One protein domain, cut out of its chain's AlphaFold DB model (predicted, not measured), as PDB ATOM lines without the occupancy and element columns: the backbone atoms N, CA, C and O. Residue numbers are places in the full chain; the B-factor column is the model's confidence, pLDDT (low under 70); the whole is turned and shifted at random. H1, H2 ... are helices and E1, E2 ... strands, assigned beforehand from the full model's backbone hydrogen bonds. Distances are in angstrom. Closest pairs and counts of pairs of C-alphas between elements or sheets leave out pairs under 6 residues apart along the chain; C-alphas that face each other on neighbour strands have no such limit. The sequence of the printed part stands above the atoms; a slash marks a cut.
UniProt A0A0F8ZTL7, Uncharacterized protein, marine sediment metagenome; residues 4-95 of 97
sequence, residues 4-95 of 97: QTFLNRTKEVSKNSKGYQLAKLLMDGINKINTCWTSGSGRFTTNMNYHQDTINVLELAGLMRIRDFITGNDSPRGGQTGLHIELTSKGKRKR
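AT A GLANCE: This is residues 4 to 95 of the 97 residues of an uncharacterized protein of marine sediment metagenome (UniProt A0A0F8ZTL7). A small sheet, E1, E5 and E4, has two helices, H2 and H3, over one face, and a hairpin arm, E2 and E3, runs on from E1 to one end of the long axis. H1 lies toward the other end, and H4 grazes the sheet. The 92 printed residues run H1 H2 E1 E2 E3 H3 E4 E5 H4, of mixed class; both sheets, E1 - E5 - E4 and E2 - E3, are antiparallel. The whole is compact, radius of gyration of the C-alphas 13.6 A, yet elongated, spanning 44 by 27 by 18 A.

IN THESE COORDINATES: In the larger sheet, E1 is residues 32 to 34, E5 83 to 87 (13.9 A) and E4 69 to 73 (13.8 A). E2 is 36 to 39 and E3 46 to 49. H2 is 18 to 28 (15.1 A), H3 51 to 60 (14.4 A), H1 4 to 9, from C-alpha 4 at (16.944, -16.496, 7.596), and H4 89 to 92, ending at C-alpha 92 (1.600, -9.828, 3.216).

HOW THE PARTS SIT: N 85 and O 33 of E5 and E1 are 2.9 A apart, and N 70 and O 86 of the hairpin E4 and E5 2.8 A, both within hydrogen-bond range. H3 is over E5 and E4 at a height over the sheet of 10.1 A. H2, on the same face at 9.7 A, is over E1 and, only just, with 3 C-alphas, E5. H2 and H3 touch at a steep tilt of 57 degrees, the same way; their closest C-alphas, Gly 19 and Thr 54, are 3.9 A apart. E1 runs on into E2 at 34 degrees; in the hairpin E2 and E3, N 46 and O 39 are within hydrogen-bond range at 2.8 A. H1 is close to but not clearly touching H3, the closest C-alphas, Arg 9 and Leu 60, 6.0 A apart. H1, H2 and H3 have every O i to N i+4 pair within hydrogen-bond range; H4 is too short for one.

THE WHOLE: The C-alphas of Gln 4 and Arg 43, the two farthest apart, are 44.1 A apart. The printed part has no cut, no link is long, and no printed residue is under 70 in pLDDT.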
ATOM      1  N   GLN A   4      16.009 -16.351   6.476       91.81
ATOM      2  CA  GLN A   4      16.944 -16.496   7.596       91.81
ATOM      3  C   GLN A   4      16.501 -15.736   8.855       91.81
ATOM      4  O   GLN A   4      16.684 -16.220   9.970       91.81
ATOM      5  N   THR A   5      15.899 -14.552   8.702       92.69
ATOM      6  CA  THR A   5      15.408 -13.763   9.840       92.69
ATOM      7  C   THR A   5      14.262 -14.474  10.546       92.69
ATOM      8  O   THR A   5      14.246 -14.501  11.774       92.69
ATOM      9  N   PHE A   6      13.342 -15.076   9.789       92.75
ATOM     10  CA  PHE A   6      12.265 -15.886  10.355       92.75
ATOM     11  C   PHE A   6      12.848 -17.058  11.149       92.75
ATOM     12  O   PHE A   6      12.594 -17.159  12.343       92.75
ATOM     13  N   LEU A   7      13.732 -17.849  10.524       92.94
ATOM     14  CA  LEU A   7      14.388 -18.996  11.161       92.94
ATOM     15  C   LEU A   7      15.104 -18.627  12.464       92.94
ATOM     16  O   LEU A   7      14.942 -19.324  13.463       92.94
ATOM     17  N   ASN A   8      15.866 -17.531  12.465       94.81
ATOM     18  CA  ASN A   8      16.618 -17.088  13.638       94.81
ATOM     19  C   ASN A   8      15.697 -16.664  14.788       94.81
ATOM     20  O   ASN A   8      15.985 -16.960  15.945       94.81
ATOM     21  N   ARG A   9      14.598 -15.971  14.475       94.50
ATOM     22  CA  ARG A   9      13.642 -15.474  15.473       94.50
ATOM     23  C   ARG A   9      12.784 -16.578  16.078       94.50
ATOM     24  O   ARG A   9      12.399 -16.490  17.233       94.50
ATOM     25  N   THR A  10      12.530 -17.637  15.320       94.88
ATOM     26  CA  THR A  10      11.729 -18.786  15.754       94.88
ATOM     27  C   THR A  10      12.588 -19.996  16.136       94.88
ATOM     28  O   THR A  10      12.081 -21.112  16.156       94.88
ATOM     29  N   LYS A  11      13.896 -19.819  16.371       93.38
ATOM     30  CA  LYS A  11      14.861 -20.925  16.540       93.38
ATOM     31  C   LYS A  11      14.538 -21.865  17.709       93.38
ATOM     32  O   LYS A  11      14.913 -23.030  17.667       93.38
ATOM     33  N   GLU A  12      13.861 -21.350  18.734       93.50
ATOM     34  CA  GLU A  12      13.490 -22.087  19.951       93.50
ATOM     35  C   GLU A  12      12.195 -22.890  19.775       93.50
ATOM     36  O   GLU A  12      11.847 -23.719  20.612       93.50
ATOM     37  N   VAL A  13      11.487 -22.684  18.662       94.62
ATOM     38  CA  VAL A  13      10.274 -23.424  18.331       94.62
ATOM     39  C   VAL A  13      10.638 -24.631  17.473       94.62
ATOM     40  O   VAL A  13      11.315 -24.516  16.450       94.62
ATOM     41  N   SER A  14      10.131 -25.806  17.848       94.75
ATOM     42  CA  SER A  14      10.289 -27.011  17.034       94.75
ATOM     43  C   SER A  14       9.676 -26.822  15.646       94.75
ATOM     44  O   SER A  14       8.477 -26.556  15.511       94.75
ATOM     45  N   LYS A  15      10.479 -27.054  14.601       92.38
ATOM     46  CA  LYS A  15      10.039 -27.013  13.192       92.38
ATOM     47  C   LYS A  15       8.963 -28.058  12.868       92.38
ATOM     48  O   LYS A  15       8.234 -27.915  11.888       92.38
ATOM     49  N   ASN A  16       8.858 -29.094  13.701       93.75
ATOM     50  CA  ASN A  16       7.861 -30.154  13.576       93.75
ATOM     51  C   ASN A  16       6.547 -29.816  14.296       93.75
ATOM     52  O   ASN A  16       5.560 -30.530  14.118       93.75
ATOM     53  N   SER A  17       6.508 -28.741  15.092       95.12
ATOM     54  CA  SER A  17       5.264 -28.292  15.717       95.12
ATOM     55  C   SER A  17       4.280 -27.794  14.657       95.12
ATOM     56  O   SER A  17       4.653 -27.135  13.680       95.12
ATOM     57  N   LYS A  18       2.995 -28.096  14.849       94.56
ATOM     58  CA  LYS A  18       1.949 -27.677  13.910       94.56
ATOM     59  C   LYS A  18       1.798 -26.160  13.854       94.56
ATOM     60  O   LYS A  18       1.664 -25.630  12.756       94.56
ATOM     61  N   GLY A  19       1.924 -25.468  14.989       95.56
ATOM     62  CA  GLY A  19       1.929 -24.003  15.026       95.56
ATOM     63  C   GLY A  19       3.030 -23.392  14.155       95.56
ATOM     64  O   GLY A  19       2.772 -22.466  13.388       95.56
ATOM     65  N   TYR A  20       4.238 -23.967  14.182       97.00
ATOM     66  CA  TYR A  20       5.333 -23.526  13.319       97.00
ATOM     67  C   TYR A  20       5.042 -23.747  11.834       97.00
ATOM     68  O   TYR A  20       5.223 -22.839  11.025       97.00
ATOM     69  N   GLN A  21       4.577 -24.945  11.470       96.44
ATOM     70  CA  GLN A  21       4.260 -25.286  10.080       96.44
ATOM     71  C   GLN A  21       3.175 -24.363   9.513       96.44
ATOM     72  O   GLN A  21       3.326 -23.837   8.413       96.44
ATOM     73  N   LEU A  22       2.122 -24.107  10.292       96.88
ATOM     74  CA  LEU A  22       1.041 -23.185   9.944       96.88
ATOM     75  C   LEU A  22       1.534 -21.746   9.759       96.88
ATOM     76  O   LEU A  22       1.215 -21.104   8.757       96.88
ATOM     77  N   ALA A  23       2.344 -21.244  10.696       96.44
ATOM     78  CA  ALA A  23       2.912 -19.902  10.607       96.44
ATOM     79  C   ALA A  23       3.819 -19.766   9.378       96.44
ATOM     80  O   ALA A  23       3.741 -18.775   8.652       96.44
ATOM     81  N   LYS A  24       4.639 -20.786   9.101       96.12
ATOM     82  CA  LYS A  24       5.501 -20.819   7.920       96.12
ATOM     83  C   LYS A  24       4.682 -20.776   6.626       96.12
ATOM     84  O   LYS A  24       4.981 -19.958   5.768       96.12
ATOM     85  N   LEU A  25       3.608 -21.561   6.518       96.12
ATOM     86  CA  LEU A  25       2.723 -21.554   5.344       96.12
ATOM     87  C   LEU A  25       2.118 -20.169   5.055       96.12
ATOM     88  O   LEU A  25       2.061 -19.747   3.897       96.12
ATOM     89  N   LEU A  26       1.697 -19.436   6.093       95.31
ATOM     90  CA  LEU A  26       1.231 -18.052   5.937       95.31
ATOM     91  C   LEU A  26       2.338 -17.149   5.368       95.31
ATOM     92  O   LEU A  26       2.112 -16.342   4.458       95.31
ATOM     93  N   MET A  27       3.553 -17.308   5.889       95.06
ATOM     94  CA  MET A  27       4.716 -16.525   5.479       95.06
ATOM     95  C   MET A  27       5.243 -16.898   4.084       95.06
ATOM     96  O   MET A  27       5.779 -16.016   3.411       95.06
ATOM     97  N   ASP A  28       5.038 -18.140   3.638       93.88
ATOM     98  CA  ASP A  28       5.448 -18.666   2.326       93.88
ATOM     99  C   ASP A  28       4.492 -18.259   1.189       93.88
ATOM    100  O   ASP A  28       4.862 -18.323   0.021       93.88
ATOM    101  N   GLY A  29       3.266 -17.812   1.489       90.56
ATOM    102  CA  GLY A  29       2.351 -17.344   0.439       90.56
ATOM    103  C   GLY A  29       0.860 -17.510   0.714       90.56
ATOM    104  O   GLY A  29       0.047 -16.895   0.018       90.56
ATOM    105  N   ILE A  30       0.477 -18.275   1.739       94.94
ATOM    106  CA  ILE A  30      -0.935 -18.463   2.090       94.94
ATOM    107  C   ILE A  30      -1.467 -17.213   2.801       94.94
ATOM    108  O   ILE A  30      -0.811 -16.623   3.657       94.94
ATOM    109  N   ASN A  31      -2.651 -16.739   2.405       94.00
ATOM    110  CA  ASN A  31      -3.253 -15.535   2.995       94.00
ATOM    111  C   ASN A  31      -4.002 -15.840   4.291       94.00
ATOM    112  O   ASN A  31      -3.901 -15.061   5.229       94.00
ATOM    113  N   LYS A  32      -4.738 -16.953   4.326       96.31
ATOM    114  CA  LYS A  32      -5.616 -17.360   5.422       96.31
ATOM    115  C   LYS A  32      -5.488 -18.863   5.634       96.31
ATOM    116  O   LYS A  32      -5.442 -19.608   4.657       96.31
ATOM    117  N   ILE A  33      -5.421 -19.300   6.889       96.00
ATOM    118  CA  ILE A  33      -5.338 -20.718   7.241       96.00
ATOM    119  C   ILE A  33      -6.180 -21.029   8.475       96.00
ATOM    120  O   ILE A  33      -6.167 -20.272   9.448       96.00
ATOM    121  N   ASN A  34      -6.887 -22.157   8.438       94.81
ATOM    122  CA  ASN A  34      -7.567 -22.697   9.611       94.81
ATOM    123  C   ASN A  34      -6.532 -23.394  10.491       94.81
ATOM    124  O   ASN A  34      -5.705 -24.163  10.002       94.81
ATOM    125  N   THR A  35      -6.564 -23.107  11.786       94.62
ATOM    126  CA  THR A  35      -5.537 -23.560  12.740       94.62
ATOM    127  C   THR A  35      -6.031 -24.657  13.674       94.62
ATOM    128  O   THR A  35      -5.300 -25.092  14.563       94.62
ATOM    129  N   CYS A  36      -7.290 -25.061  13.528       92.81
ATOM    130  CA  CYS A  36      -7.901 -26.102  14.329       92.81
ATOM    131  C   CYS A  36      -8.593 -27.119  13.426       92.81
ATOM    132  O   CYS A  36      -9.287 -26.753  12.477       92.81
ATOM    133  N   TRP A  37      -8.414 -28.395  13.750       88.75
ATOM    134  CA  TRP A  37      -9.045 -29.505  13.045       88.75
ATOM    135  C   TRP A  37      -9.606 -30.512  14.036       88.75
ATOM    136  O   TRP A  37      -9.082 -30.685  15.133       88.75
ATOM    137  N   THR A  38     -10.653 -31.211  13.625       88.81
ATOM    138  CA  THR A  38     -11.184 -32.372  14.336       88.81
ATOM    139  C   THR A  38     -10.488 -33.636  13.854       88.81
ATOM    140  O   THR A  38     -10.376 -33.856  12.650       88.81
ATOM    141  N   SER A  39     -10.068 -34.483  14.786       88.38
ATOM    142  CA  SER A  39      -9.660 -35.864  14.513       88.38
ATOM    143  C   SER A  39     -10.607 -36.832  15.218       88.38
ATOM    144  O   SER A  39     -11.175 -36.487  16.254       88.38
ATOM    145  N   GLY A  40     -10.765 -38.037  14.673       86.12
ATOM    146  CA  GLY A  40     -11.645 -39.079  15.207       86.12
ATOM    147  C   GLY A  40     -13.009 -39.150  14.519       86.12
ATOM    148  O   GLY A  40     -13.264 -38.474  13.523       86.12
ATOM    149  N   SER A  41     -13.886 -40.006  15.044       85.12
ATOM    150  CA  SER A  41     -15.183 -40.320  14.436       85.12
ATOM    151  C   SER A  41     -16.297 -40.437  15.474       85.12
ATOM    152  O   SER A  41     -16.113 -41.028  16.541       85.12
ATOM    153  N   GLY A  42     -17.485 -39.933  15.131       82.25
ATOM    154  CA  GLY A  42     -18.683 -40.054  15.960       82.25
ATOM    155  C   GLY A  42     -18.512 -39.393  17.327       82.25
ATOM    156  O   GLY A  42     -18.257 -38.198  17.415       82.25
ATOM    157  N   ARG A  43     -18.655 -40.174  18.400       82.81
ATOM    158  CA  ARG A  43     -18.541 -39.680  19.783       82.81
ATOM    159  C   ARG A  43     -17.095 -39.473  20.250       82.81
ATOM    160  O   ARG A  43     -16.889 -38.851  21.284       82.81
ATOM    161  N   PHE A  44     -16.107 -39.965  19.499       83.44
ATOM    162  CA  PHE A  44     -14.685 -39.911  19.856       83.44
ATOM    163  C   PHE A  44     -13.923 -38.849  19.054       83.44
ATOM    164  O   PHE A  44     -12.797 -39.071  18.613       83.44
ATOM    165  N   THR A  45     -14.545 -37.696  18.809       85.56
ATOM    166  CA  THR A  45     -13.895 -36.570  18.129       85.56
ATOM    167  C   THR A  45     -13.097 -35.723  19.111       85.56
ATOM    168  O   THR A  45     -13.605 -35.359  20.170       85.56
ATOM    169  N   THR A  46     -11.872 -35.350  18.747       86.81
ATOM    170  CA  THR A  46     -11.022 -34.425  19.512       86.81
ATOM    171  C   THR A  46     -10.617 -33.240  18.646       86.81
ATOM    172  O   THR A  46     -10.246 -33.410  17.482       86.81
ATOM    173  N   ASN A  47     -10.658 -32.036  19.220       87.81
ATOM    174  CA  ASN A  47     -10.164 -30.830  18.566       87.81
ATOM    175  C   ASN A  47      -8.653 -30.708  18.764       87.81
ATOM    176  O   ASN A  47      -8.163 -30.528  19.876       87.81
ATOM    177  N   MET A  48      -7.918 -30.753  17.663       90.44
ATOM    178  CA  MET A  48      -6.507 -30.404  17.607       90.44
ATOM    179  C   MET A  48      -6.416 -28.900  17.359       90.44
ATOM    180  O   MET A  48      -6.556 -28.439  16.225       90.44
ATOM    181  N   ASN A  49      -6.276 -28.120  18.430       93.00
ATOM    182  CA  ASN A  49      -6.245 -26.662  18.364       93.00
ATOM    183  C   ASN A  49      -4.804 -26.144  18.432       93.00
ATOM    184  O   ASN A  49      -4.189 -26.169  19.492       93.00
ATOM    185  N   TYR A  50      -4.300 -25.625  17.312       95.56
ATOM    186  CA  TYR A  50      -2.965 -25.023  17.213       95.56
ATOM    187  C   TYR A  50      -3.025 -23.506  17.016       95.56
ATOM    188  O   TYR A  50      -2.054 -22.892  16.567       95.56
ATOM    189  N   HIS A  51      -4.173 -22.885  17.306       95.81
ATOM    190  CA  HIS A  51      -4.393 -21.464  17.054       95.81
ATOM    191  C   HIS A  51      -3.399 -20.597  17.830       95.81
ATOM    192  O   HIS A  51      -2.665 -19.816  17.224       95.81
ATOM    193  N   GLN A  52      -3.324 -20.790  19.150       95.94
ATOM    194  CA  GLN A  52      -2.435 -20.006  20.007       95.94
ATOM    195  C   GLN A  52      -0.961 -20.271  19.698       95.94
ATOM    196  O   GLN A  52      -0.185 -19.325  19.605       95.94
ATOM    197  N   ASP A  53      -0.586 -21.523  19.434       96.25
ATOM    198  CA  ASP A  53       0.784 -21.862  19.039       96.25
ATOM    199  C   ASP A  53       1.192 -21.140  17.752       96.25
ATOM    200  O   ASP A  53       2.292 -20.600  17.657       96.25
ATOM    201  N   THR A  54       0.295 -21.078  16.763       97.31
ATOM    202  CA  THR A  54       0.558 -20.380  15.497       97.31
ATOM    203  C   THR A  54       0.730 -18.875  15.716       97.31
ATOM    204  O   THR A  54       1.643 -18.276  15.147       97.31
ATOM    205  N   ILE A  55      -0.105 -18.265  16.567       97.62
ATOM    206  CA  ILE A  55       0.015 -16.848  16.950       97.62
ATOM    207  C   ILE A  55       1.373 -16.588  17.598       97.62
ATOM    208  O   ILE A  55       2.087 -15.691  17.155       97.62
ATOM    209  N   ASN A  56       1.757 -17.410  18.575       97.06
ATOM    210  CA  ASN A  56       3.021 -17.264  19.291       97.06
ATOM    211  C   ASN A  56       4.213 -17.307  18.323       97.06
ATOM    212  O   ASN A  56       5.126 -16.494  18.426       97.06
ATOM    213  N   VAL A  57       4.198 -18.208  17.331       97.44
ATOM    214  CA  VAL A  57       5.266 -18.273  16.318       97.44
ATOM    215  C   VAL A  57       5.308 -17.018  15.445       97.44
ATOM    216  O   VAL A  57       6.395 -16.510  15.163       97.44
ATOM    217  N   LEU A  58       4.155 -16.502  15.011       96.69
ATOM    218  CA  LEU A  58       4.093 -15.269  14.219       96.69
ATOM    219  C   LEU A  58       4.591 -14.058  15.021       96.69
ATOM    220  O   LEU A  58       5.331 -13.230  14.485       96.69
ATOM    221  N   GLU A  59       4.240 -13.978  16.302       96.81
ATOM    222  CA  GLU A  59       4.697 -12.922  17.209       96.81
ATOM    223  C   GLU A  59       6.205 -13.009  17.465       96.81
ATOM    224  O   GLU A  59       6.902 -12.005  17.316       96.81
ATOM    225  N   LEU A  60       6.741 -14.211  17.706       96.31
ATOM    226  CA  LEU A  60       8.189 -14.447  17.802       96.31
ATOM    227  C   LEU A  60       8.918 -14.048  16.515       96.31
ATOM    228  O   LEU A  60       9.967 -13.407  16.562       96.31
ATOM    229  N   ALA A  61       8.341 -14.341  15.346       94.31
ATOM    230  CA  ALA A  61       8.876 -13.894  14.060       94.31
ATOM    231  C   ALA A  61       8.864 -12.356  13.897       94.31
ATOM    232  O   ALA A  61       9.530 -11.815  13.004       94.31
ATOM    233  N   GLY A  62       8.174 -11.624  14.775       94.94
ATOM    234  CA  GLY A  62       8.083 -10.165  14.785       94.94
ATOM    235  C   GLY A  62       6.907  -9.620  13.974       94.94
ATOM    236  O   GLY A  62       6.970  -8.486  13.482       94.94
ATOM    237  N   LEU A  63       5.861 -10.426  13.774       96.00
ATOM    238  CA  LEU A  63       4.571  -9.947  13.295       96.00
ATOM    239  C   LEU A  63       3.714  -9.514  14.485       96.00
ATOM    240  O   LEU A  63       3.757 -10.109  15.552       96.00
ATOM    241  N   MET A  64       2.907  -8.482  14.288       95.75
ATOM    242  CA  MET A  64       1.975  -7.998  15.299       95.75
ATOM    243  C   MET A  64       0.547  -8.388  14.944       95.75
ATOM    244  O   MET A  64       0.091  -8.157  13.819       95.75
ATOM    245  N   ARG A  65      -0.184  -8.895  15.934       94.44
ATOM    246  CA  ARG A  65      -1.630  -9.100  15.841       94.44
ATOM    247  C   ARG A  65      -2.340  -7.780  15.524       94.44
ATOM    248  O   ARG A  65      -1.856  -6.709  15.890       94.44
ATOM    249  N   ILE A  66      -3.466  -7.847  14.818       94.00
ATOM    250  CA  ILE A  66      -4.268  -6.720  14.298       94.00
ATOM    251  C   ILE A  66      -3.564  -5.934  13.178       94.00
ATOM    252  O   ILE A  66      -4.192  -5.554  12.192       94.00
ATOM    253  N   ARG A  67      -2.248  -5.712  13.277       94.94
ATOM    254  CA  ARG A  67      -1.477  -4.952  12.287       94.94
ATOM    255  C   ARG A  67      -1.033  -5.801  11.104       94.94
ATOM    256  O   ARG A  67      -1.239  -5.390   9.964       94.94
ATOM    257  N   ASP A  68      -0.377  -6.925  11.361       96.38
ATOM    258  CA  ASP A  68       0.222  -7.793  10.343       96.38
ATOM    259  C   ASP A  68      -0.623  -9.051  10.097       96.38
ATOM    260  O   ASP A  68      -0.698  -9.528   8.968       96.38
ATOM    261  N   PHE A  69      -1.311  -9.556  11.117       97.56
ATOM    262  CA  PHE A  69      -2.270 -10.650  10.975       97.56
ATOM    263  C   PHE A  69      -3.471 -10.453  11.896       97.56
ATOM    264  O   PHE A  69      -3.362  -9.830  12.951       97.56
ATOM    265  N   ILE A  70      -4.615 -10.995  11.504       97.38
ATOM    266  CA  ILE A  70      -5.853 -11.017  12.281       97.38
ATOM    267  C   ILE A  70      -6.262 -12.459  12.562       97.38
ATOM    268  O   ILE A  70      -5.841 -13.391  11.876       97.38
ATOM    269  N   THR A  71      -7.081 -12.632  13.590       96.69
ATOM    270  CA  THR A  71      -7.667 -13.918  13.962       96.69
ATOM    271  C   THR A  71      -9.175 -13.823  13.848       96.69
ATOM    272  O   THR A  71      -9.746 -12.822  14.279       96.69
ATOM    273  N   GLY A  72      -9.813 -14.851  13.304       94.62
ATOM    274  CA  GLY A  72     -11.263 -14.906  13.146       94.62
ATOM    275  C   GLY A  72     -11.807 -16.306  13.395       94.62
ATOM    276  O   GLY A  72     -11.050 -17.248  13.637       94.62
ATOM    277  N   ASN A  73     -13.132 -16.437  13.342       94.75
ATOM    278  CA  ASN A  73     -13.813 -17.720  13.432       94.75
ATOM    279  C   ASN A  73     -14.920 -17.796  12.371       94.75
ATOM    280  O   ASN A  73     -15.886 -17.044  12.443       94.75
ATOM    281  N   ASP A  74     -14.776 -18.703  11.404       90.44
ATOM    282  CA  ASP A  74     -15.772 -18.918  10.344       90.44
ATOM    283  C   ASP A  74     -16.929 -19.829  10.802       90.44
ATOM    284  O   ASP A  74     -17.906 -20.015  10.079       90.44
ATOM    285  N   SER A  75     -16.846 -20.422  12.000       87.88
ATOM    286  CA  SER A  75     -17.909 -21.276  12.523       87.88
ATOM    287  C   SER A  75     -19.086 -20.422  13.020       87.88
ATOM    288  O   SER A  75     -18.933 -19.714  14.019       87.88
ATOM    289  N   PRO A  76     -20.307 -20.598  12.478       80.81
ATOM    290  CA  PRO A  76     -21.472 -19.773  12.819       80.81
ATOM    291  C   PRO A  76     -21.896 -19.868  14.291       80.81
ATOM    292  O   PRO A  76     -22.544 -18.967  14.809       80.81
ATOM    293  N   ARG A  77     -21.527 -20.955  14.980       84.81
ATOM    294  CA  ARG A  77     -21.816 -21.179  16.409       84.81
ATOM    295  C   ARG A  77     -20.577 -21.124  17.313       84.81
ATOM    296  O   ARG A  77     -20.601 -21.673  18.405       84.81
ATOM    297  N   GLY A  78     -19.471 -20.535  16.847       80.12
ATOM    298  CA  GLY A  78     -18.251 -20.392  17.656       80.12
ATOM    299  C   GLY A  78     -17.460 -21.687  17.895       80.12
ATOM    300  O   GLY A  78     -16.632 -21.742  18.801       80.12
ATOM    301  N   GLY A  79     -17.680 -22.731  17.090       86.19
ATOM    302  CA  GLY A  79     -16.884 -23.955  17.113       86.19
ATOM    303  C   GLY A  79     -15.402 -23.688  16.836       86.19
ATOM    304  O   GLY A  79     -15.045 -22.808  16.051       86.19
ATOM    305  N   GLN A  80     -14.526 -24.456  17.486       86.56
ATOM    306  CA  GLN A  80     -13.076 -24.238  17.424       86.56
ATOM    307  C   GLN A  80     -12.492 -24.478  16.027       86.56
ATOM    308  O   GLN A  80     -11.545 -23.801  15.644       86.56
ATOM    309  N   THR A  81     -13.074 -25.376  15.233       87.31
ATOM    310  CA  THR A  81     -12.623 -25.690  13.865       87.31
ATOM    311  C   THR A  81     -12.753 -24.537  12.876       87.31
ATOM    312  O   THR A  81     -12.097 -24.557  11.839       87.31
ATOM    313  N   GLY A  82     -13.562 -23.521  13.183       88.56
ATOM    314  CA  GLY A  82     -13.638 -22.314  12.362       88.56
ATOM    315  C   GLY A  82     -12.532 -21.295  12.657       88.56
ATOM    316  O   GLY A  82     -12.425 -20.308  11.925       88.56
ATOM    317  N   LEU A  83     -11.715 -21.508  13.701       94.88
ATOM    318  CA  LEU A  83     -10.615 -20.611  14.053       94.88
ATOM    319  C   LEU A  83      -9.591 -20.540  12.922       94.88
ATOM    320  O   LEU A  83      -8.999 -21.548  12.521       94.88
ATOM    321  N   HIS A  84      -9.339 -19.320  12.461       96.25
ATOM    322  CA  HIS A  84      -8.397 -19.044  11.392       96.25
ATOM    323  C   HIS A  84      -7.520 -17.840  11.701       96.25
ATOM    324  O   HIS A  84      -7.866 -16.959  12.493       96.25
ATOM    325  N   ILE A  85      -6.373 -17.805  11.033       98.00
ATOM    326  CA  ILE A  85      -5.455 -16.670  11.019       98.00
ATOM    327  C   ILE A  85      -5.334 -16.185   9.583       98.00
ATOM    328  O   ILE A  85      -5.150 -16.990   8.670       98.00
ATOM    329  N   GLU A  86      -5.417 -14.874   9.391       97.69
ATOM    330  CA  GLU A  86      -5.280 -14.228   8.092       97.69
ATOM    331  C   GLU A  86      -4.242 -13.102   8.138       97.69
ATOM    332  O   GLU A  86      -4.232 -12.279   9.052       97.69
ATOM    333  N   LEU A  87      -3.367 -13.042   7.134       97.12
ATOM    334  CA  LEU A  87      -2.433 -11.935   6.959       97.12
ATOM    335  C   LEU A  87      -3.155 -10.695   6.432       97.12
ATOM    336  O   LEU A  87      -3.831 -10.732   5.403       97.12
ATOM    337  N   THR A  88      -2.898  -9.552   7.060       96.94
ATOM    338  CA  THR A  88      -3.346  -8.256   6.543       96.94
ATOM    339  C   THR A  88      -2.516  -7.845   5.326       96.94
ATOM    340  O   THR A  88      -1.441  -8.386   5.059       96.94
ATOM    341  N   SER A  89      -2.938  -6.796   4.619       94.94
ATOM    342  CA  SER A  89      -2.136  -6.190   3.545       94.94
ATOM    343  C   SER A  89      -0.727  -5.779   4.001       94.94
ATOM    344  O   SER A  89       0.210  -5.829   3.205       94.94
ATOM    345  N   LYS A  90      -0.546  -5.405   5.279       94.06
ATOM    346  CA  LYS A  90       0.779  -5.104   5.850       94.06
ATOM    347  C   LYS A  90       1.579  -6.378   6.121       94.06
ATOM    348  O   LYS A  90       2.754  -6.422   5.761       94.06
ATOM    349  N   GLY A  91       0.958  -7.421   6.676       93.69
ATOM    350  CA  GLY A  91       1.621  -8.710   6.901       93.69
ATOM    351  C   GLY A  91       2.057  -9.393   5.611       93.69
ATOM    352  O   GLY A  91       3.169  -9.908   5.537       93.69
ATOM    353  N   LYS A  92       1.251  -9.301   4.546       94.19
ATOM    354  CA  LYS A  92       1.600  -9.828   3.216       94.19
ATOM    355  C   LYS A  92       2.912  -9.242   2.678       94.19
ATOM    356  O   LYS A  92       3.700  -9.969   2.085       94.19
ATOM    357  N   ARG A  93       3.213  -7.967   2.956       92.69
ATOM    358  CA  ARG A  93       4.497  -7.327   2.584       92.69
ATOM    359  C   ARG A  93       5.689  -7.837   3.398       92.69
ATOM    360  O   ARG A  93       6.835  -7.626   3.014       92.69
ATOM    361  N   LYS A  94       5.440  -8.486   4.537       91.62
ATOM    362  CA  LYS A  94       6.471  -9.061   5.410       91.62
ATOM    363  C   LYS A  94       6.772 -10.528   5.112       91.62
ATOM    364  O   LYS A  94       7.680 -11.053   5.755       91.62
ATOM    365  N   ARG A  95       6.084 -11.150   4.149       91.19
ATOM    366  CA  ARG A  95       6.311 -12.536   3.705       91.19
ATOM    367  C   ARG A  95       7.762 -12.863   3.429       91.19
ATOM    368  O   ARG A  95       8.574 -11.958   3.224       91.19
TER     369      ARG A  95